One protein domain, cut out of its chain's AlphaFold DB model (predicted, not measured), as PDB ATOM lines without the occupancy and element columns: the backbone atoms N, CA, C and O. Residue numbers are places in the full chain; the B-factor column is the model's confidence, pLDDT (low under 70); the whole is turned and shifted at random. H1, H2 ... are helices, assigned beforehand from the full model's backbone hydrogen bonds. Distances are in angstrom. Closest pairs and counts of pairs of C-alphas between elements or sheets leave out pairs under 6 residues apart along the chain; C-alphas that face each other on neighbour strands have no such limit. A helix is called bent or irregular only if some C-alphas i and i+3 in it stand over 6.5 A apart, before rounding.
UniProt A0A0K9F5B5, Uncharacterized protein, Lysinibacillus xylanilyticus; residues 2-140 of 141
ATOM      1  N   TYR A   2     -24.895  -7.578  16.128       53.47
ATOM      2  CA  TYR A   2     -24.686  -9.022  15.857       53.47
ATOM      3  C   TYR A   2     -24.100  -9.870  17.009       53.47
ATOM      4  O   TYR A   2     -24.420 -11.049  17.124       53.47
ATOM      5  N   LYS A   3     -23.276  -9.293  17.899       56.28
ATOM      6  CA  LYS A   3     -22.687 -10.033  19.039       56.28
ATOM      7  C   LYS A   3     -23.724 -10.467  20.087       56.28
ATOM      8  O   LYS A   3     -23.566 -11.537  20.665       56.28
ATOM      9  N   HIS A   4     -24.770  -9.669  20.312       60.78
ATOM     10  CA  HIS A   4     -25.832  -9.996  21.274       60.78
ATOM     11  C   HIS A   4     -26.743 -11.106  20.747       60.78
ATOM     12  O   HIS A   4     -27.064 -12.027  21.490       60.78
ATOM     13  N   LYS A   5     -27.067 -11.078  19.446       71.38
ATOM     14  CA  LYS A   5     -27.908 -12.095  18.801       71.38
ATOM     15  C   LYS A   5     -27.292 -13.495  18.896       71.38
ATOM     16  O   LYS A   5     -27.982 -14.440  19.251       71.38
ATOM     17  N   ASN A   6     -25.981 -13.618  18.676       76.06
ATOM     18  CA  ASN A   6     -25.286 -14.905  18.790       76.06
ATOM     19  C   ASN A   6     -25.248 -15.427  20.233       76.06
ATOM     20  O   ASN A   6     -25.384 -16.624  20.451       76.06
ATOM     21  N   TRP A   7     -25.060 -14.537  21.216       80.06
ATOM     22  CA  TRP A   7     -25.044 -14.912  22.634       80.06
ATOM     23  C   TRP A   7     -26.408 -15.413  23.099       80.06
ATOM     24  O   TRP A   7     -26.466 -16.439  23.768       80.06
ATOM     25  N   PHE A   8     -27.477 -14.730  22.685       83.25
ATOM     26  CA  PHE A   8     -28.848 -15.141  22.963       83.25
ATOM     27  C   PHE A   8     -29.158 -16.508  22.349       83.25
ATOM     28  O   PHE A   8     -29.655 -17.376  23.045       83.25
ATOM     29  N   ILE A   9     -28.781 -16.751  21.089       83.62
ATOM     30  CA  ILE A   9     -29.001 -18.057  20.447       83.62
ATOM     31  C   ILE A   9     -28.303 -19.177  21.227       83.62
ATOM     32  O   ILE A   9     -28.941 -20.164  21.566       83.62
ATOM     33  N   VAL A  10     -27.023 -19.014  21.576       84.56
ATOM     34  CA  VAL A  10     -26.279 -20.035  22.341       84.56
ATOM     35  C   VAL A  10     -26.867 -20.256  23.737       84.56
ATOM     36  O   VAL A  10     -26.897 -21.396  24.198       84.56
ATOM     37  N   ALA A  11     -27.331 -19.191  24.397       84.75
ATOM     38  CA  ALA A  11     -28.013 -19.279  25.684       84.75
ATOM     39  C   ALA A  11     -29.287 -20.113  25.563       84.75
ATOM     40  O   ALA A  11     -29.440 -21.135  26.226       84.75
ATOM     41  N   THR A  12     -30.168 -19.700  24.655       86.31
ATOM     42  CA  THR A  12     -31.487 -20.290  24.466       86.31
ATOM     43  C   THR A  12     -31.381 -21.736  23.991       86.31
ATOM     44  O   THR A  12     -32.105 -22.586  24.495       86.31
ATOM     45  N   THR A  13     -30.440 -22.061  23.096       87.25
ATOM     46  CA  THR A  13     -30.202 -23.448  22.671       87.25
ATOM     47  C   THR A  13     -29.718 -24.322  23.824       87.25
ATOM     48  O   THR A  13     -30.257 -25.408  24.001       87.25
ATOM     49  N   ASN A  14     -28.745 -23.867  24.627       86.88
ATOM     50  CA  ASN A  14     -28.290 -24.638  25.789       86.88
ATOM     51  C   ASN A  14     -29.441 -24.877  26.771       86.88
ATOM     52  O   ASN A  14     -29.689 -26.018  27.137       86.88
ATOM     53  N   ILE A  15     -30.168 -23.821  27.144       88.38
ATOM     54  CA  ILE A  15     -31.266 -23.913  28.110       88.38
ATOM     55  C   ILE A  15     -32.343 -24.879  27.610       88.38
ATOM     56  O   ILE A  15     -32.666 -25.829  28.315       88.38
ATOM     57  N   ILE A  16     -32.853 -24.684  26.389       89.62
ATOM     58  CA  ILE A  16     -33.934 -25.516  25.845       89.62
ATOM     59  C   ILE A  16     -33.497 -26.977  25.753       89.62
ATOM     60  O   ILE A  16     -34.202 -27.851  26.249       89.62
ATOM     61  N   VAL A  17     -32.346 -27.259  25.140       89.12
ATOM     62  CA  VAL A  17     -31.936 -28.645  24.880       89.12
ATOM     63  C   VAL A  17     -31.632 -29.383  26.183       89.12
ATOM     64  O   VAL A  17     -32.084 -30.510  26.358       89.12
ATOM     65  N   ILE A  18     -30.918 -28.752  27.118       90.81
ATOM     66  CA  ILE A  18     -30.532 -29.386  28.387       90.81
ATOM     67  C   ILE A  18     -31.764 -29.641  29.265       90.81
ATOM     68  O   ILE A  18     -31.915 -30.737  29.800       90.81
ATOM     69  N   CYS A  19     -32.692 -28.682  29.342       89.00
ATOM     70  CA  CYS A  19     -33.945 -28.871  30.072       89.00
ATOM     71  C   CYS A  19     -34.818 -29.967  29.441       89.00
ATOM     72  O   CYS A  19     -35.349 -30.810  30.157       89.00
ATOM     73  N   LEU A  20     -34.940 -30.000  28.108       91.56
ATOM     74  CA  LEU A  20     -35.705 -31.041  27.413       91.56
ATOM     75  C   LEU A  20     -35.135 -32.438  27.657       91.56
ATOM     76  O   LEU A  20     -35.897 -33.376  27.860       91.56
ATOM     77  N   ILE A  21     -33.811 -32.582  27.663       91.69
ATOM     78  CA  ILE A  21     -33.158 -33.870  27.916       91.69
ATOM     79  C   ILE A  21     -33.449 -34.363  29.332       91.69
ATOM     80  O   ILE A  21     -33.749 -35.541  29.507       91.69
ATOM     81  N   GLN A  22     -33.447 -33.462  30.315       88.19
ATOM     82  CA  GLN A  22     -33.825 -33.798  31.685       88.19
ATOM     83  C   GLN A  22     -35.292 -34.246  31.785       88.19
ATOM     84  O   GLN A  22     -35.595 -35.236  32.446       88.19
ATOM     85  N   ILE A  23     -36.199 -33.558  31.086       89.06
ATOM     86  CA  ILE A  23     -37.626 -33.914  31.044       89.06
ATOM     87  C   ILE A  23     -37.823 -35.292  30.400       89.06
ATOM     88  O   ILE A  23     -38.522 -36.138  30.953       89.06
ATOM     89  N   ILE A  24     -37.193 -35.536  29.245       91.94
ATOM     90  CA  ILE A  24     -37.255 -36.830  28.547       91.94
ATOM     91  C   ILE A  24     -36.723 -37.939  29.452       91.94
ATOM     92  O   ILE A  24     -37.321 -39.013  29.519       91.94
ATOM     93  N   TYR A  25     -35.627 -37.678  30.167       90.44
ATOM     94  CA  TYR A  25     -35.084 -38.634  31.113       90.44
ATOM     95  C   TYR A  25     -36.102 -38.990  32.199       90.44
ATOM     96  O   TYR A  25     -36.468 -40.158  32.320       90.44
ATOM     97  N   LEU A  26     -36.623 -37.995  32.920       86.31
ATOM     98  CA  LEU A  26     -37.554 -38.208  34.030       86.31
ATOM     99  C   LEU A  26     -38.840 -38.927  33.606       86.31
ATOM    100  O   LEU A  26     -39.299 -39.814  34.323       86.31
ATOM    101  N   LEU A  27     -39.403 -38.567  32.448       88.06
ATOM    102  CA  LEU A  27     -40.700 -39.083  32.000       88.06
ATOM    103  C   LEU A  27     -40.618 -40.421  31.260       88.06
ATOM    104  O   LEU A  27     -41.578 -41.187  31.297       88.06
ATOM    105  N   MET A  28     -39.525 -40.690  30.539       90.75
ATOM    106  CA  MET A  28     -39.465 -41.824  29.605       90.75
ATOM    107  C   MET A  28     -38.319 -42.797  29.871       90.75
ATOM    108  O   MET A  28     -38.435 -43.966  29.506       90.75
ATOM    109  N   LEU A  29     -37.208 -42.345  30.458       90.88
ATOM    110  CA  LEU A  29     -35.986 -43.153  30.568       90.88
ATOM    111  C   LEU A  29     -35.597 -43.494  32.008       90.88
ATOM    112  O   LEU A  29     -34.769 -44.381  32.189       90.88
ATOM    113  N   SER A  30     -36.192 -42.851  33.012       87.25
ATOM    114  CA  SER A  30     -35.890 -43.045  34.437       87.25
ATOM    115  C   SER A  30     -36.054 -44.496  34.900       87.25
ATOM    116  O   SER A  30     -35.283 -44.967  35.727       87.25
ATOM    117  N   ASN A  31     -36.990 -45.237  34.299       88.69
ATOM    118  CA  ASN A  31     -37.223 -46.657  34.585       88.69
ATOM    119  C   ASN A  31     -36.257 -47.611  33.858       88.69
ATOM    120  O   ASN A  31     -36.222 -48.800  34.164       88.69
ATOM    121  N   THR A  32     -35.507 -47.113  32.874       90.81
ATOM    122  CA  THR A  32     -34.640 -47.921  31.999       90.81
ATOM    123  C   THR A  32     -33.161 -47.639  32.249       90.81
ATOM    124  O   THR A  32     -32.323 -48.525  32.103       90.81
ATOM    125  N   ILE A  33     -32.830 -46.397  32.596       89.88
ATOM    126  CA  ILE A  33     -31.469 -45.925  32.825       89.88
ATOM    127  C   ILE A  33     -31.369 -45.468  34.275       89.88
ATOM    128  O   ILE A  33     -32.053 -44.528  34.687       89.88
ATOM    129  N   GLU A  34     -30.461 -46.095  35.019       88.88
ATOM    130  CA  GLU A  34     -30.177 -45.715  36.400       88.88
ATOM    131  C   GLU A  34     -29.827 -44.227  36.511       88.88
ATOM    132  O   GLU A  34     -28.982 -43.706  35.773       88.88
ATOM    133  N   THR A  35     -30.450 -43.553  37.479       84.81
ATOM    134  CA  THR A  35     -30.294 -42.113  37.725       84.81
ATOM    135  C   THR A  35     -28.857 -41.716  37.953       84.81
ATOM    136  O   THR A  35     -28.391 -40.753  37.359       84.81
ATOM    137  N   PHE A  36     -28.108 -42.520  38.699       85.75
ATOM    138  CA  PHE A  36     -26.691 -42.273  38.921       85.75
ATOM    139  C   PHE A  36     -25.879 -42.269  37.614       85.75
ATOM    140  O   PHE A  36     -25.063 -41.373  37.390       85.75
ATOM    141  N   ILE A  37     -26.119 -43.236  36.719       90.19
ATOM    142  CA  ILE A  37     -25.422 -43.332  35.427       90.19
ATOM    143  C   ILE A  37     -25.808 -42.153  34.532       90.19
ATOM    144  O   ILE A  37     -24.936 -41.539  33.903       90.19
ATOM    145  N   PHE A  38     -27.100 -41.828  34.477       90.50
ATOM    146  CA  PHE A  38     -27.579 -40.706  33.685       90.50
ATOM    147  C   PHE A  38     -26.975 -39.392  34.178       90.50
ATOM    148  O   PHE A  38     -26.336 -38.684  33.399       90.50
ATOM    149  N   ASP A  39     -27.106 -39.117  35.472       85.75
ATOM    150  CA  ASP A  39     -26.710 -37.856  36.076       85.75
ATOM    151  C   ASP A  39     -25.198 -37.650  36.022       85.75
ATOM    152  O   ASP A  39     -24.748 -36.565  35.684       85.75
ATOM    153  N   ILE A  40     -24.383 -38.661  36.318       87.50
ATOM    154  CA  ILE A  40     -22.927 -38.468  36.413       87.50
ATOM    155  C   ILE A  40     -22.233 -38.603  35.060       87.50
ATOM    156  O   ILE A  40     -21.212 -37.955  34.828       87.50
ATOM    157  N   THR A  41     -22.765 -39.423  34.154       87.62
ATOM    158  CA  THR A  41     -22.066 -39.760  32.908       87.62
ATOM    159  C   THR A  41     -22.774 -39.191  31.692       87.62
ATOM    160  O   THR A  41     -22.208 -38.371  30.969       87.62
ATOM    161  N   ILE A  42     -24.014 -39.611  31.445       90.31
ATOM    162  CA  ILE A  42     -24.702 -39.321  30.181       90.31
ATOM    163  C   ILE A  42     -25.010 -37.824  30.071       90.31
ATOM    164  O   ILE A  42     -24.720 -37.201  29.047       90.31
ATOM    165  N   PHE A  43     -25.549 -37.231  31.131       89.75
ATOM    166  CA  PHE A  43     -26.009 -35.851  31.135       89.75
ATOM    167  C   PHE A  43     -24.857 -34.839  30.959       89.75
ATOM    168  O   PHE A  43     -24.919 -34.032  30.022       89.75
ATOM    169  N   PRO A  44     -23.732 -34.914  31.702       88.19
ATOM    170  CA  PRO A  44     -22.582 -34.041  31.467       88.19
ATOM    171  C   PRO A  44     -21.955 -34.216  30.076       88.19
ATOM    172  O   PRO A  44     -21.529 -33.230  29.467       88.19
ATOM    173  N   LEU A  45     -21.924 -35.442  29.536       89.56
ATOM    174  CA  LEU A  45     -21.411 -35.708  28.185       89.56
ATOM    175  C   LEU A  45     -22.277 -35.071  27.097       89.56
ATOM    176  O   LEU A  45     -21.744 -34.512  26.133       89.56
ATOM    177  N   ILE A  46     -23.598 -35.110  27.251       90.88
ATOM    178  CA  ILE A  46     -24.540 -34.422  26.364       90.88
ATOM    179  C   ILE A  46     -24.280 -32.912  26.386       90.88
ATOM    180  O   ILE A  46     -24.125 -32.298  25.326       90.88
ATOM    181  N   ILE A  47     -24.171 -32.315  27.579       88.69
ATOM    182  CA  ILE A  47     -23.899 -30.881  27.741       88.69
ATOM    183  C   ILE A  47     -22.580 -30.505  27.058       88.69
ATOM    184  O   ILE A  47     -22.522 -29.534  26.292       88.69
ATOM    185  N   ALA A  48     -21.519 -31.277  27.304       86.62
ATOM    186  CA  ALA A  48     -20.221 -31.075  26.674       86.62
ATOM    187  C   ALA A  48     -20.320 -31.163  25.143       86.62
ATOM    188  O   ALA A  48     -19.818 -30.281  24.445       86.62
ATOM    189  N   SER A  49     -21.028 -32.163  24.615       88.56
ATOM    190  CA  SER A  49     -21.205 -32.377  23.173       88.56
ATOM    191  C   SER A  49     -21.924 -31.211  22.496       88.56
ATOM    192  O   SER A  49     -21.441 -30.684  21.492       88.56
ATOM    193  N   ILE A  50     -23.029 -30.734  23.079       87.31
ATOM    194  CA  ILE A  50     -23.761 -29.559  22.582       87.31
ATOM    195  C   ILE A  50     -22.840 -28.337  22.550       87.31
ATOM    196  O   ILE A  50     -22.798 -27.608  21.557       87.31
ATOM    197  N   ASN A  51     -22.059 -28.118  23.608       83.38
ATOM    198  CA  ASN A  51     -21.176 -26.959  23.687       83.38
ATOM    199  C   ASN A  51     -19.992 -27.039  22.723       83.38
ATOM    200  O   ASN A  51     -19.604 -26.009  22.172       83.38
ATOM    201  N   ILE A  52     -19.470 -28.235  22.449       83.81
ATOM    202  CA  ILE A  52     -18.483 -28.461  21.388       83.81
ATOM    203  C   ILE A  52     -19.086 -28.099  20.024       83.81
ATOM    204  O   ILE A  52     -18.493 -27.312  19.285       83.81
ATOM    205  N   ILE A  53     -20.286 -28.595  19.706       85.50
ATOM    206  CA  ILE A  53     -20.976 -28.308  18.437       85.50
ATOM    207  C   ILE A  53     -21.239 -26.804  18.285       85.50
ATOM    208  O   ILE A  53     -20.951 -26.214  17.240       85.50
ATOM    209  N   LEU A  54     -21.753 -26.156  19.331       82.12
ATOM    210  CA  LEU A  54     -22.018 -24.717  19.328       82.12
ATOM    211  C   LEU A  54     -20.732 -23.895  19.225       82.12
ATOM    212  O   LEU A  54     -20.757 -22.812  18.643       82.12
ATOM    213  N   TRP A  55     -19.620 -24.387  19.771       77.56
ATOM    214  CA  TRP A  55     -18.325 -23.722  19.674       77.56
ATOM    215  C   TRP A  55     -17.711 -23.831  18.270       77.56
ATOM    216  O   TRP A  55     -17.146 -22.851  17.783       77.56
ATOM    217  N   PHE A  56     -17.853 -24.978  17.599       76.94
ATOM    218  CA  PHE A  56     -17.443 -25.141  16.197       76.94
ATOM    219  C   PHE A  56     -18.387 -24.455  15.205       76.94
ATOM    220  O   PHE A  56     -17.998 -24.138  14.078       76.94
ATOM    221  N   SER A  57     -19.624 -24.190  15.613       75.38
ATOM    222  CA  SER A  57     -20.563 -23.406  14.820       75.38
ATOM    223  C   SER A  57     -20.040 -21.978  14.620       75.38
ATOM    224  O   SER A  57     -19.317 -21.435  15.451       75.38
ATOM    225  N   LYS A  58     -20.436 -21.308  13.527       66.12
ATOM    226  CA  LYS A  58     -19.964 -19.953  13.138       66.12
ATOM    227  C   LYS A  58     -20.302 -18.825  14.142       66.12
ATOM    228  O   LYS A  58     -20.130 -17.639  13.838       66.12
ATOM    229  N   PHE A  59     -20.773 -19.155  15.342       63.56
ATOM    230  CA  PHE A  59     -20.955 -18.226  16.441       63.56
ATOM    231  C   PHE A  59     -19.574 -17.807  16.962       63.56
ATOM    232  O   PHE A  59     -18.925 -18.531  17.702       63.56
ATOM    233  N   LYS A  60     -19.103 -16.616  16.569       67.00
ATOM    234  CA  LYS A  60     -17.844 -15.989  17.036       67.00
ATOM    235  C   LYS A  60     -17.873 -15.627  18.538       67.00
ATOM    236  O   LYS A  60     -17.658 -14.471  18.915       67.00
ATOM    237  N   LEU A  61     -18.208 -16.575  19.401       72.06
ATOM    238  CA  LEU A  61     -18.285 -16.438  20.846       72.06
ATOM    239  C   LEU A  61     -17.030 -17.029  21.490       72.06
ATOM    240  O   LEU A  61     -16.410 -17.969  20.999       72.06
ATOM    241  N   LYS A  62     -16.622 -16.434  22.611       77.12
ATOM    242  CA  LYS A  62     -15.519 -16.974  23.407       77.12
ATOM    243  C   LYS A  62     -15.984 -18.278  24.054       77.12
ATOM    244  O   LYS A  62     -17.087 -18.316  24.587       77.12
ATOM    245  N   PHE A  63     -15.114 -19.288  24.081       76.38
ATOM    246  CA  PHE A  63     -15.361 -20.582  24.739       76.38
ATOM    247  C   PHE A  63     -15.946 -20.428  26.155       76.38
ATOM    248  O   PHE A  63     -16.940 -21.065  26.477       76.38
ATOM    249  N   SER A  64     -15.435 -19.479  26.951       78.44
ATOM    250  CA  SER A  64     -15.952 -19.186  28.297       78.44
ATOM    251  C   SER A  64     -17.440 -18.818  28.343       78.44
ATOM    252  O   SER A  64     -18.098 -19.079  29.341       78.44
ATOM    253  N   ARG A  65     -17.994 -18.235  27.272       80.44
ATOM    254  CA  ARG A  65     -19.426 -17.907  27.191       80.44
ATOM    255  C   ARG A  65     -20.295 -19.115  26.855       80.44
ATOM    256  O   ARG A  65     -21.435 -19.132  27.289       80.44
ATOM    257  N   HIS A  66     -19.785 -20.085  26.096       79.75
ATOM    258  CA  HIS A  66     -20.494 -21.352  25.868       79.75
ATOM    259  C   HIS A  66     -20.595 -22.124  27.180       79.75
ATOM    260  O   HIS A  66     -21.684 -22.459  27.626       79.75
ATOM    261  N   VAL A  67     -19.454 -22.250  27.858       80.50
ATOM    262  CA  VAL A  67     -19.337 -22.875  29.175       80.50
ATOM    263  C   VAL A  67     -20.286 -22.242  30.194       80.50
ATOM    264  O   VAL A  67     -21.034 -22.959  30.844       80.50
ATOM    265  N   LEU A  68     -20.312 -20.909  30.310       84.88
ATOM    266  CA  LEU A  68     -21.220 -20.225  31.239       84.88
ATOM    267  C   LEU A  68     -22.686 -20.628  31.017       84.88
ATOM    268  O   LEU A  68     -23.395 -20.915  31.975       84.88
ATOM    269  N   TRP A  69     -23.134 -20.676  29.761       84.88
ATOM    270  CA  TRP A  69     -24.512 -21.051  29.447       84.88
ATOM    271  C   TRP A  69     -24.811 -22.527  29.672       84.88
ATOM    272  O   TRP A  69     -25.942 -22.853  30.016       84.88
ATOM    273  N   ALA A  70     -23.812 -23.396  29.532       84.56
ATOM    274  CA  ALA A  70     -23.913 -24.799  29.906       84.56
ATOM    275  C   ALA A  70     -24.237 -24.960  31.403       84.56
ATOM    276  O   ALA A  70     -25.165 -25.681  31.754       84.56
ATOM    277  N   TYR A  71     -23.532 -24.225  32.274       85.00
ATOM    278  CA  TYR A  71     -23.791 -24.237  33.720       85.00
ATOM    279  C   TYR A  71     -25.153 -23.653  34.081       85.00
ATOM    280  O   TYR A  71     -25.872 -24.236  34.884       85.00
ATOM    281  N   VAL A  72     -25.533 -22.523  33.474       86.88
ATOM    282  CA  VAL A  72     -26.857 -21.924  33.711       86.88
ATOM    283  C   VAL A  72     -27.966 -22.897  33.310       86.88
ATOM    284  O   VAL A  72     -28.924 -23.076  34.053       86.88
ATOM    285  N   ALA A  73     -27.829 -23.553  32.161       84.38
ATOM    286  CA  ALA A  73     -28.796 -24.535  31.698       84.38
ATOM    287  C   ALA A  73     -28.848 -25.783  32.597       84.38
ATOM    288  O   ALA A  73     -29.941 -26.257  32.887       84.38
ATOM    289  N   SER A  74     -27.699 -26.260  33.089       84.88
ATOM    290  CA  SER A  74     -27.615 -27.363  34.059       84.88
ATOM    291  C   SER A  74     -28.273 -27.021  35.403       84.88
ATOM    292  O   SER A  74     -28.925 -27.867  36.008       84.88
ATOM    293  N   LEU A  75     -28.142 -25.777  35.872       86.44
ATOM    294  CA  LEU A  75     -28.832 -25.312  37.078       86.44
ATOM    295  C   LEU A  75     -30.351 -25.229  36.860       86.44
ATOM    296  O   LEU A  75     -31.131 -25.601  37.733       86.44
ATOM    297  N   LEU A  76     -30.787 -24.752  35.692       86.38
ATOM    298  CA  LEU A  76     -32.211 -24.674  35.356       86.38
ATOM    299  C   LEU A  76     -32.846 -26.059  35.207       86.38
ATOM    300  O   LEU A  76     -33.968 -26.257  35.666       86.38
ATOM    301  N   SER A  77     -32.139 -27.030  34.624       84.31
ATOM    302  CA  SER A  77     -32.636 -28.405  34.551       84.31
ATOM    303  C   SER A  77     -32.809 -29.031  35.933       84.31
ATOM    304  O   SER A  77     -33.767 -29.770  36.128       84.31
ATOM    305  N   PHE A  78     -31.956 -28.694  36.909       83.81
ATOM    306  CA  PHE A  78     -32.148 -29.111  38.302       83.81
ATOM    307  C   PHE A  78     -33.458 -28.571  38.889       83.81
ATOM    308  O   PHE A  78     -34.229 -29.337  39.464       83.81
ATOM    309  N   ILE A  79     -33.749 -27.279  38.693       84.50
ATOM    310  CA  ILE A  79     -35.003 -26.667  39.165       84.50
ATOM    311  C   ILE A  79     -36.212 -27.391  38.559       84.50
ATOM    312  O   ILE A  79     -37.181 -27.671  39.260       84.50
ATOM    313  N   ILE A  80     -36.145 -27.737  37.271       83.25
ATOM    314  CA  ILE A  80     -37.209 -28.483  36.590       83.25
ATOM    315  C   ILE A  80     -37.363 -29.886  37.185       83.25
ATOM    316  O   ILE A  80     -38.486 -30.285  37.474       83.25
ATOM    317  N   SER A  81     -36.269 -30.616  37.410       77.62
ATOM    318  CA  SER A  81     -36.323 -31.937  38.050       77.62
ATOM    319  C   SER A  81     -36.976 -31.883  39.423       77.62
ATOM    320  O   SER A  81     -37.847 -32.692  39.714       77.62
ATOM    321  N   TYR A  82     -36.588 -30.907  40.243       81.06
ATOM    322  CA  TYR A  82     -37.148 -30.720  41.576       81.06
ATOM    323  C   TYR A  82     -38.663 -30.476  41.522       81.06
ATOM    324  O   TYR A  82     -39.418 -31.141  42.224       81.06
ATOM    325  N   ILE A  83     -39.120 -29.589  40.629       80.56
ATOM    326  CA  ILE A  83     -40.552 -29.304  40.440       80.56
ATOM    327  C   ILE A  83     -41.318 -30.532  39.928       80.56
ATOM    328  O   ILE A  83     -42.465 -30.726  40.309       80.56
ATOM    329  N   LEU A  84     -40.717 -31.349  39.059       76.81
ATOM    330  CA  LEU A  84     -41.377 -32.530  38.490       76.81
ATOM    331  C   LEU A  84     -41.444 -33.721  39.454       76.81
ATOM    332  O   LEU A  84     -42.325 -34.562  39.302       76.81
ATOM    333  N   ILE A  85     -40.509 -33.818  40.400       73.94
ATOM    334  CA  ILE A  85     -40.460 -34.901  41.391       73.94
ATOM    335  C   ILE A  85     -41.365 -34.589  42.587       73.94
ATOM    336  O   ILE A  85     -41.992 -35.498  43.131       73.94
ATOM    337  N   ILE A  86     -41.471 -33.316  42.977       70.06
ATOM    338  CA  ILE A  86     -42.399 -32.893  44.027       70.06
ATOM    339  C   ILE A  86     -43.816 -32.931  43.469       70.06
ATOM    340  O   ILE A  86     -44.277 -31.998  42.816       70.06
ATOM    341  N   ASP A  87     -44.513 -34.028  43.744       64.62
ATOM    342  CA  ASP A  87     -45.946 -34.131  43.522       64.62
ATOM    343  C   ASP A  87     -46.681 -33.357  44.634       64.62
ATOM    344  O   ASP A  87     -46.679 -33.801  45.787       64.62
ATOM    345  N   PRO A  88     -47.326 -32.214  44.329       59.25
ATOM    346  CA  PRO A  88     -48.031 -31.417  45.331       59.25
ATOM    347  C   PRO A  88     -49.262 -32.127  45.915       59.25
ATOM    348  O   PRO A  88     -49.826 -31.642  46.892       59.25
ATOM    349  N   ASN A  89     -49.693 -33.249  45.327       58.94
ATOM    350  CA  ASN A  89     -50.869 -34.006  45.757       58.94
ATOM    351  C   ASN A  89     -50.522 -35.279  46.537       58.94
ATOM    352  O   ASN A  89     -51.425 -35.968  47.014       58.94
ATOM    353  N   LYS A  90     -49.237 -35.621  46.653       62.06
ATOM    354  CA  LYS A  90     -48.794 -36.809  47.377       62.06
ATOM    355  C   LYS A  90     -48.611 -36.428  48.843       62.06
ATOM    356  O   LYS A  90     -47.810 -35.543  49.142       62.06
ATOM    357  N   GLU A  91     -49.350 -37.077  49.747       57.03
ATOM    358  CA  GLU A  91     -49.109 -36.996  51.195       57.03
ATOM    359  C   GLU A  91     -47.702 -37.527  51.477       57.03
ATOM    360  O   GLU A  91     -47.481 -38.716  51.682       57.03
ATOM    361  N   THR A  92     -46.726 -36.636  51.386       59.19
ATOM    362  CA  THR A  92     -45.326 -36.919  51.647       59.19
ATOM    363  C   THR A  92     -45.074 -36.604  53.107       59.19
ATOM    364  O   THR A  92     -45.435 -35.537  53.613       59.19
ATOM    365  N   THR A  93     -44.486 -37.556  53.824       59.34
ATOM    366  CA  THR A  93     -44.035 -37.267  55.185       59.34
ATOM    367  C   THR A  93     -42.858 -36.292  55.102       59.34
ATOM    368  O   THR A  93     -42.051 -36.377  54.178       59.34
ATOM    369  N   LEU A  94     -42.743 -35.349  56.046       61.16
ATOM    370  CA  LEU A  94     -41.685 -34.316  56.028       61.16
ATOM    371  C   LEU A  94     -40.274 -34.904  55.794       61.16
ATOM    372  O   LEU A  94     -39.469 -34.298  55.099       61.16
ATOM    373  N   GLY A  95     -40.007 -36.116  56.294       62.47
ATOM    374  CA  GLY A  95     -38.725 -36.802  56.106       62.47
ATOM    375  C   GLY A  95     -38.435 -37.297  54.681       62.47
ATOM    376  O   GLY A  95     -37.266 -37.401  54.317       62.47
ATOM    377  N   GLU A  96     -39.450 -37.579  53.860       63.41
ATOM    378  CA  GLU A  96     -39.264 -38.014  52.464       63.41
ATOM    379  C   GLU A  96     -38.898 -36.832  51.557       63.41
ATOM    380  O   GLU A  96     -37.993 -36.942  50.734       63.41
ATOM    381  N   VAL A  97     -39.522 -35.670  51.776       65.62
ATOM    382  CA  VAL A  97     -39.213 -34.429  51.041       65.62
ATOM    383  C   VAL A  97     -37.779 -33.967  51.323       65.62
ATOM    384  O   VAL A  97     -37.048 -33.569  50.409       65.62
ATOM    385  N   ASP A  98     -37.348 -34.062  52.582       70.25
ATOM    386  CA  ASP A  98     -35.981 -33.731  52.980       70.25
ATOM    387  C   ASP A  98     -34.969 -34.714  52.365       70.25
ATOM    388  O   ASP A  98     -33.932 -34.292  51.851       70.25
ATOM    389  N   GLY A  99     -35.286 -36.013  52.328       74.44
ATOM    390  CA  GLY A  99     -34.438 -37.036  51.706       74.44
ATOM    391  C   GLY A  99     -34.250 -36.837  50.199       74.44
ATOM    392  O   GLY A  99     -33.112 -36.807  49.715       74.44
ATOM    393  N   ASP A 100     -35.345 -36.632  49.467       71.44
ATOM    394  CA  ASP A 100     -35.317 -36.433  48.015       71.44
ATOM    395  C   ASP A 100     -34.595 -35.133  47.642       71.44
ATOM    396  O   ASP A 100     -33.768 -35.108  46.727       71.44
ATOM    397  N   SER A 101     -34.823 -34.049  48.388       75.38
ATOM    398  CA  SER A 101     -34.141 -32.775  48.137       75.38
ATOM    399  C   SER A 101     -32.623 -32.868  48.337       75.38
ATOM    400  O   SER A 101     -31.865 -32.360  47.503       75.38
ATOM    401  N   ILE A 102     -32.162 -33.569  49.381       80.56
ATOM    402  CA  ILE A 102     -30.735 -33.808  49.639       80.56
ATOM    403  C   ILE A 102     -30.123 -34.666  48.528       80.56
ATOM    404  O   ILE A 102     -29.035 -34.349  48.039       80.56
ATOM    405  N   TYR A 103     -30.815 -35.724  48.099       80.06
ATOM    406  CA  TYR A 103     -30.347 -36.603  47.029       80.06
ATOM    407  C   TYR A 103     -30.172 -35.850  45.702       80.06
ATOM    408  O   TYR A 103     -29.101 -35.896  45.089       80.06
ATOM    409  N   ILE A 104     -31.180 -35.074  45.289       79.06
ATOM    410  CA  ILE A 104     -31.118 -34.287  44.049       79.06
ATOM    411  C   ILE A 104     -30.026 -33.202  44.162       79.06
ATOM    412  O   ILE A 104     -29.281 -32.958  43.205       79.06
ATOM    413  N   MET A 105     -29.864 -32.573  45.333       82.25
ATOM    414  CA  MET A 105     -28.794 -31.599  45.579       82.25
ATOM    415  C   MET A 105     -27.403 -32.239  45.454       82.25
ATOM    416  O   MET A 105     -26.533 -31.681  44.784       82.25
ATOM    417  N   MET A 106     -27.197 -33.427  46.028       84.75
ATOM    418  CA  MET A 106     -25.944 -34.176  45.904       84.75
ATOM    419  C   MET A 106     -25.637 -34.525  44.441       84.75
ATOM    420  O   MET A 106     -24.523 -34.261  43.978       84.75
ATOM    421  N   ASN A 107     -26.618 -35.027  43.685       82.62
ATOM    422  CA  ASN A 107     -26.444 -35.320  42.258       82.62
ATOM    423  C   ASN A 107     -26.077 -34.064  41.457       82.62
ATOM    424  O   ASN A 107     -25.194 -34.114  40.603       82.62
ATOM    425  N   THR A 108     -26.669 -32.916  41.781       83.00
ATOM    426  CA  THR A 108     -26.382 -31.632  41.117       83.00
ATOM    427  C   THR A 108     -24.962 -31.143  41.384       83.00
ATOM    428  O   THR A 108     -24.274 -30.657  40.477       83.00
ATOM    429  N   VAL A 109     -24.489 -31.290  42.624       86.19
ATOM    430  CA  VAL A 109     -23.100 -30.976  42.983       86.19
ATOM    431  C   VAL A 109     -22.145 -31.885  42.208       86.19
ATOM    432  O   VAL A 109     -21.205 -31.392  41.581       86.19
ATOM    433  N   MET A 110     -22.416 -33.191  42.175       86.94
ATOM    434  CA  MET A 110     -21.595 -34.161  41.447       86.94
ATOM    435  C   MET A 110     -21.575 -33.887  39.938       86.94
ATOM    436  O   MET A 110     -20.499 -33.834  39.339       86.94
ATOM    437  N   GLN A 111     -22.732 -33.613  39.334       84.69
ATOM    438  CA  GLN A 111     -22.860 -33.180  37.940       84.69
ATOM    439  C   GLN A 111     -22.003 -31.953  37.634       84.69
ATOM    440  O   GLN A 111     -21.269 -31.929  36.645       84.69
ATOM    441  N   SER A 112     -22.063 -30.943  38.502       84.62
ATOM    442  CA  SER A 112     -21.302 -29.704  38.340       84.62
ATOM    443  C   SER A 112     -19.794 -29.953  38.387       84.62
ATOM    444  O   SER A 112     -19.052 -29.383  37.585       84.62
ATOM    445  N   ILE A 113     -19.334 -30.837  39.282       87.75
ATOM    446  CA  ILE A 113     -17.925 -31.241  39.374       87.75
ATOM    447  C   ILE A 113     -17.484 -31.952  38.090       87.75
ATOM    448  O   ILE A 113     -16.454 -31.591  37.514       87.75
ATOM    449  N   VAL A 114     -18.261 -32.921  37.598       88.69
ATOM    450  CA  VAL A 114     -17.939 -33.639  36.353       88.69
ATOM    451  C   VAL A 114     -17.898 -32.679  35.165       88.69
ATOM    452  O   VAL A 114     -16.954 -32.709  34.371       88.69
ATOM    453  N   LEU A 115     -18.878 -31.780  35.060       86.62
ATOM    454  CA  LEU A 115     -18.927 -30.783  33.996       86.62
ATOM    455  C   LEU A 115     -17.721 -29.831  34.052       86.62
ATOM    456  O   LEU A 115     -17.195 -29.441  33.005       86.62
ATOM    457  N   LEU A 116     -17.236 -29.506  35.252       87.12
ATOM    458  CA  LEU A 116     -16.027 -28.710  35.458       87.12
ATOM    459  C   LEU A 116     -14.771 -29.425  34.975       87.12
ATOM    460  O   LEU A 116     -13.978 -28.824  34.244       87.12
ATOM    461  N   VAL A 117     -14.625 -30.710  35.292       88.31
ATOM    462  CA  VAL A 117     -13.514 -31.531  34.794       88.31
ATOM    463  C   VAL A 117     -13.553 -31.622  33.265       88.31
ATOM    464  O   VAL A 117     -12.554 -31.320  32.608       88.31
ATOM    465  N   LEU A 118     -14.712 -31.944  32.679       87.31
ATOM    466  CA  LEU A 118     -14.890 -32.023  31.223       87.31
ATOM    467  C   LEU A 118     -14.584 -30.691  30.534       87.31
ATOM    468  O   LEU A 118     -13.876 -30.645  29.527       87.31
ATOM    469  N   THR A 119     -15.059 -29.587  31.102       85.44
ATOM    470  CA  THR A 119     -14.770 -28.243  30.597       85.44
ATOM    471  C   THR A 119     -13.274 -27.933  30.644       85.44
ATOM    472  O   THR A 119     -12.734 -27.370  29.687       85.44
ATOM    473  N   GLY A 120     -12.595 -28.302  31.732       83.31
ATOM    474  CA  GLY A 120     -11.149 -28.146  31.879       83.31
ATOM    475  C   GLY A 120     -10.379 -28.918  30.808       83.31
ATOM    476  O   GLY A 120      -9.511 -28.347  30.145       83.31
ATOM    477  N   ILE A 121     -10.757 -30.175  30.565       88.38
ATOM    478  CA  ILE A 121     -10.179 -31.014  29.505       88.38
ATOM    479  C   ILE A 121     -10.368 -30.355  28.132       88.38
ATOM    480  O   ILE A 121      -9.401 -30.204  27.382       88.38
ATOM    481  N   LEU A 122     -11.582 -29.896  27.811       85.69
ATOM    482  CA  LEU A 122     -11.871 -29.222  26.539       85.69
ATOM    483  C   LEU A 122     -11.074 -27.925  26.367       85.69
ATOM    484  O   LEU A 122     -10.604 -27.613  25.268       85.69
ATOM    485  N   TYR A 123     -10.881 -27.174  27.449       83.75
ATOM    486  CA  TYR A 123     -10.074 -25.962  27.432       83.75
ATOM    487  C   TYR A 123      -8.588 -26.255  27.172       83.75
ATOM    488  O   TYR A 123      -7.968 -25.593  26.334       83.75
ATOM    489  N   ILE A 124      -8.027 -27.270  27.835       85.88
ATOM    490  CA  ILE A 124      -6.645 -27.717  27.612       85.88
ATOM    491  C   ILE A 124      -6.474 -28.202  26.169       85.88
ATOM    492  O   ILE A 124      -5.550 -27.759  25.480       85.88
ATOM    493  N   ALA A 125      -7.396 -29.035  25.675       84.44
ATOM    494  CA  ALA A 125      -7.392 -29.514  24.296       84.44
ATOM    495  C   ALA A 125      -7.368 -28.340  23.307       84.44
ATOM    496  O   ALA A 125      -6.511 -28.284  22.422       84.44
ATOM    497  N   LYS A 126      -8.231 -27.337  23.506       81.31
ATOM    498  CA  LYS A 126      -8.244 -26.116  22.692       81.31
ATOM    499  C   LYS A 126      -6.887 -25.405  22.671       81.31
ATOM    500  O   LYS A 126      -6.454 -24.970  21.600       81.31
ATOM    501  N   ILE A 127      -6.226 -25.243  23.820       83.62
ATOM    502  CA  ILE A 127      -4.905 -24.597  23.889       83.62
ATOM    503  C   ILE A 127      -3.887 -25.380  23.059       83.62
ATOM    504  O   ILE A 127      -3.155 -24.776  22.273       83.62
ATOM    505  N   ILE A 128      -3.857 -26.706  23.204       85.25
ATOM    506  CA  ILE A 128      -2.926 -27.582  22.484       85.25
ATOM    507  C   ILE A 128      -3.153 -27.479  20.970       85.25
ATOM    508  O   ILE A 128      -2.201 -27.228  20.229       85.25
ATOM    509  N   PHE A 129      -4.403 -27.580  20.509       78.62
ATOM    510  CA  PHE A 129      -4.751 -27.432  19.090       78.62
ATOM    511  C   PHE A 129      -4.354 -26.062  18.528       78.62
ATOM    512  O   PHE A 129      -3.788 -25.974  17.440       78.62
ATOM    513  N   THR A 130      -4.593 -24.989  19.285       77.62
ATOM    514  CA  THR A 130      -4.246 -23.629  18.844       77.62
ATOM    515  C   THR A 130      -2.729 -23.438  18.756       77.62
ATOM    516  O   THR A 130      -2.240 -22.876  17.778       77.62
ATOM    517  N   LYS A 131      -1.968 -23.939  19.743       76.50
ATOM    518  CA  LYS A 131      -0.495 -23.902  19.724       76.50
ATOM    519  C   LYS A 131       0.077 -24.704  18.554       76.50
ATOM    520  O   LYS A 131       0.976 -24.215  17.878       76.50
ATOM    521  N   LYS A 132      -0.466 -25.897  18.288       69.69
ATOM    522  CA  LYS A 132      -0.036 -26.755  17.174       69.69
ATOM    523  C   LYS A 132      -0.253 -26.079  15.817       69.69
ATOM    524  O   LYS A 132       0.669 -26.043  15.013       69.69
ATOM    525  N   ASN A 133      -1.423 -25.480  15.594       65.25
ATOM    526  CA  ASN A 133      -1.715 -24.773  14.343       65.25
ATOM    527  C   ASN A 133      -0.843 -23.530  14.146       65.25
ATOM    528  O   ASN A 133      -0.467 -23.230  13.018       65.25
ATOM    529  N   LYS A 134      -0.501 -22.819  15.229       64.62
ATOM    530  CA  LYS A 134       0.402 -21.667  15.144       64.62
ATOM    531  C   LYS A 134       1.824 -22.086  14.755       64.62
ATOM    532  O   LYS A 134       2.411 -21.463  13.884       64.62
ATOM    533  N   LYS A 135       2.326 -23.179  15.338       60.47
ATOM    534  CA  LYS A 135       3.660 -23.720  15.043       60.47
ATOM    535  C   LYS A 135       3.804 -24.177  13.583       60.47
ATOM    536  O   LYS A 135       4.798 -23.862  12.952       60.47
ATOM    537  N   ILE A 136       2.778 -24.824  13.021       59.62
ATOM    538  CA  ILE A 136       2.763 -25.234  11.602       59.62
ATOM    539  C   ILE A 136       2.800 -24.019  10.657       59.62
ATOM    540  O   ILE A 136       3.413 -24.088   9.599       59.62
ATOM    541  N   LEU A 137       2.161 -22.904  11.028       51.72
ATOM    542  CA  LEU A 137       2.179 -21.675  10.226       51.72
ATOM    543  C   LEU A 137       3.532 -20.948  10.279       51.72
ATOM    544  O   LEU A 137       3.890 -20.274   9.323       51.72
ATOM    545  N   GLU A 138       4.257 -21.066  11.394       57.56
ATOM    546  CA  GLU A 138       5.590 -20.476  11.584       57.56
ATOM    547  C   GLU A 138       6.705 -21.335  10.948       57.56
ATOM    548  O   GLU A 138       7.729 -20.788  10.563       57.56
ATOM    549  N   GLU A 139       6.505 -22.651  10.800       61.28
ATOM    550  CA  GLU A 139       7.454 -23.583  10.152       61.28
ATOM    551  C   GLU A 139       7.187 -23.787   8.641       61.28
ATOM    552  O   GLU A 139       7.986 -24.419   7.954       61.28
ATOM    553  N   GLY A 140       6.056 -23.288   8.126       51.09
ATOM    554  CA  GLY A 140       5.630 -23.406   6.722       51.09
ATOM    555  C   GLY A 140       5.810 -22.139   5.870       51.09
ATOM    556  O   GLY A 140       5.308 -22.108   4.744       51.09
TER     557      GLY A 140
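This is residues 2 to 140 of the 141 residues of an uncharacterized protein of Lysinibacillus xylanilyticus (UniProt A0A0K9F5B5). One very long helix, H4, makes the long axis of an up-and-down bundle of four helices, each running against the one before it. H2 and H3 pack on the part of H4 between its ends, and H1 packs on H2 and H3, away from H4; residues 127 to 140 stick out at one end and residues 87 to 96 at the other. The printed part has 139 residues with four named helices, H1 to H4 in chain order, and no named strand: the class is all helix. The whole is loose, with a radius of gyration of the C-alphas of 18.3 A, and spans 71 by 30 by 24 A.

Find C-alpha 94 at (-41.685, -34.316, 56.028); from there H4, residues 94 to 139, runs 68.1 A to C-alpha 139 at (7.454, -23.583, 10.152). H3, residues 63 to 85, is 33.4 A long. H2, residues 35 to 56, is 30.3 A long; it is irregular, but only just, with C-alphas 40 and 43 6.6 A apart, and has a kink of 29 degrees near residue 42. Find C-alpha 2 at (-24.686, -9.022, 15.857), where H1, residues 2 to 29, begins; it is 38.8 A long and neither bent nor irregular, but only just: C-alphas 26 and 29 are 6.2 A apart.

Look first at H2 and H3, the hub, touching three helices each. Residues 107 to 119 of H4 touch H2, closest at the C-alphas of Ile 40 and Gln 111, 5.5 A apart; the two run the same way at a shallow tilt of 34 degrees, only just short of steep. Residues 101 to 119 of H4 touch H3, closest at C-alphas 78 and 108, 6.9 A apart; this hairpin has a shallow tilt of 18 degrees. H2 and H3 form a hairpin too, touching with residues 47 to 55 and 63 to 70, closest at C-alphas 51 and 66, 6.1 A apart. H1 touches H3, with C-alphas 15 and 73 closest at 4.4 A, and runs the same way. Residues 10 to 18 of H1 touch residues 47 to 54 of H2, closest at C-alphas 18 and 47, 6.8 A apart, in another hairpin. H1 and H4 are apart. In H1, H3 and H4 every O i to N i+4 pair is within hydrogen-bond range; in H2 16 of 18 are.

The farthest C-alphas, those of Glu 91 and Gly 140, are 71.8 A apart. Without the stretches that stand free, the body spans 45 by 27 by 25 A. The printed part has no cut; the link from H1 to H2 is tight, and those from H2 to H3 and H3 to H4 are short. The mean pLDDT of the printed part is 79.8, and residues 2 to 4, 58 to 60, 87 to 97 and 132 to 140 are under 70.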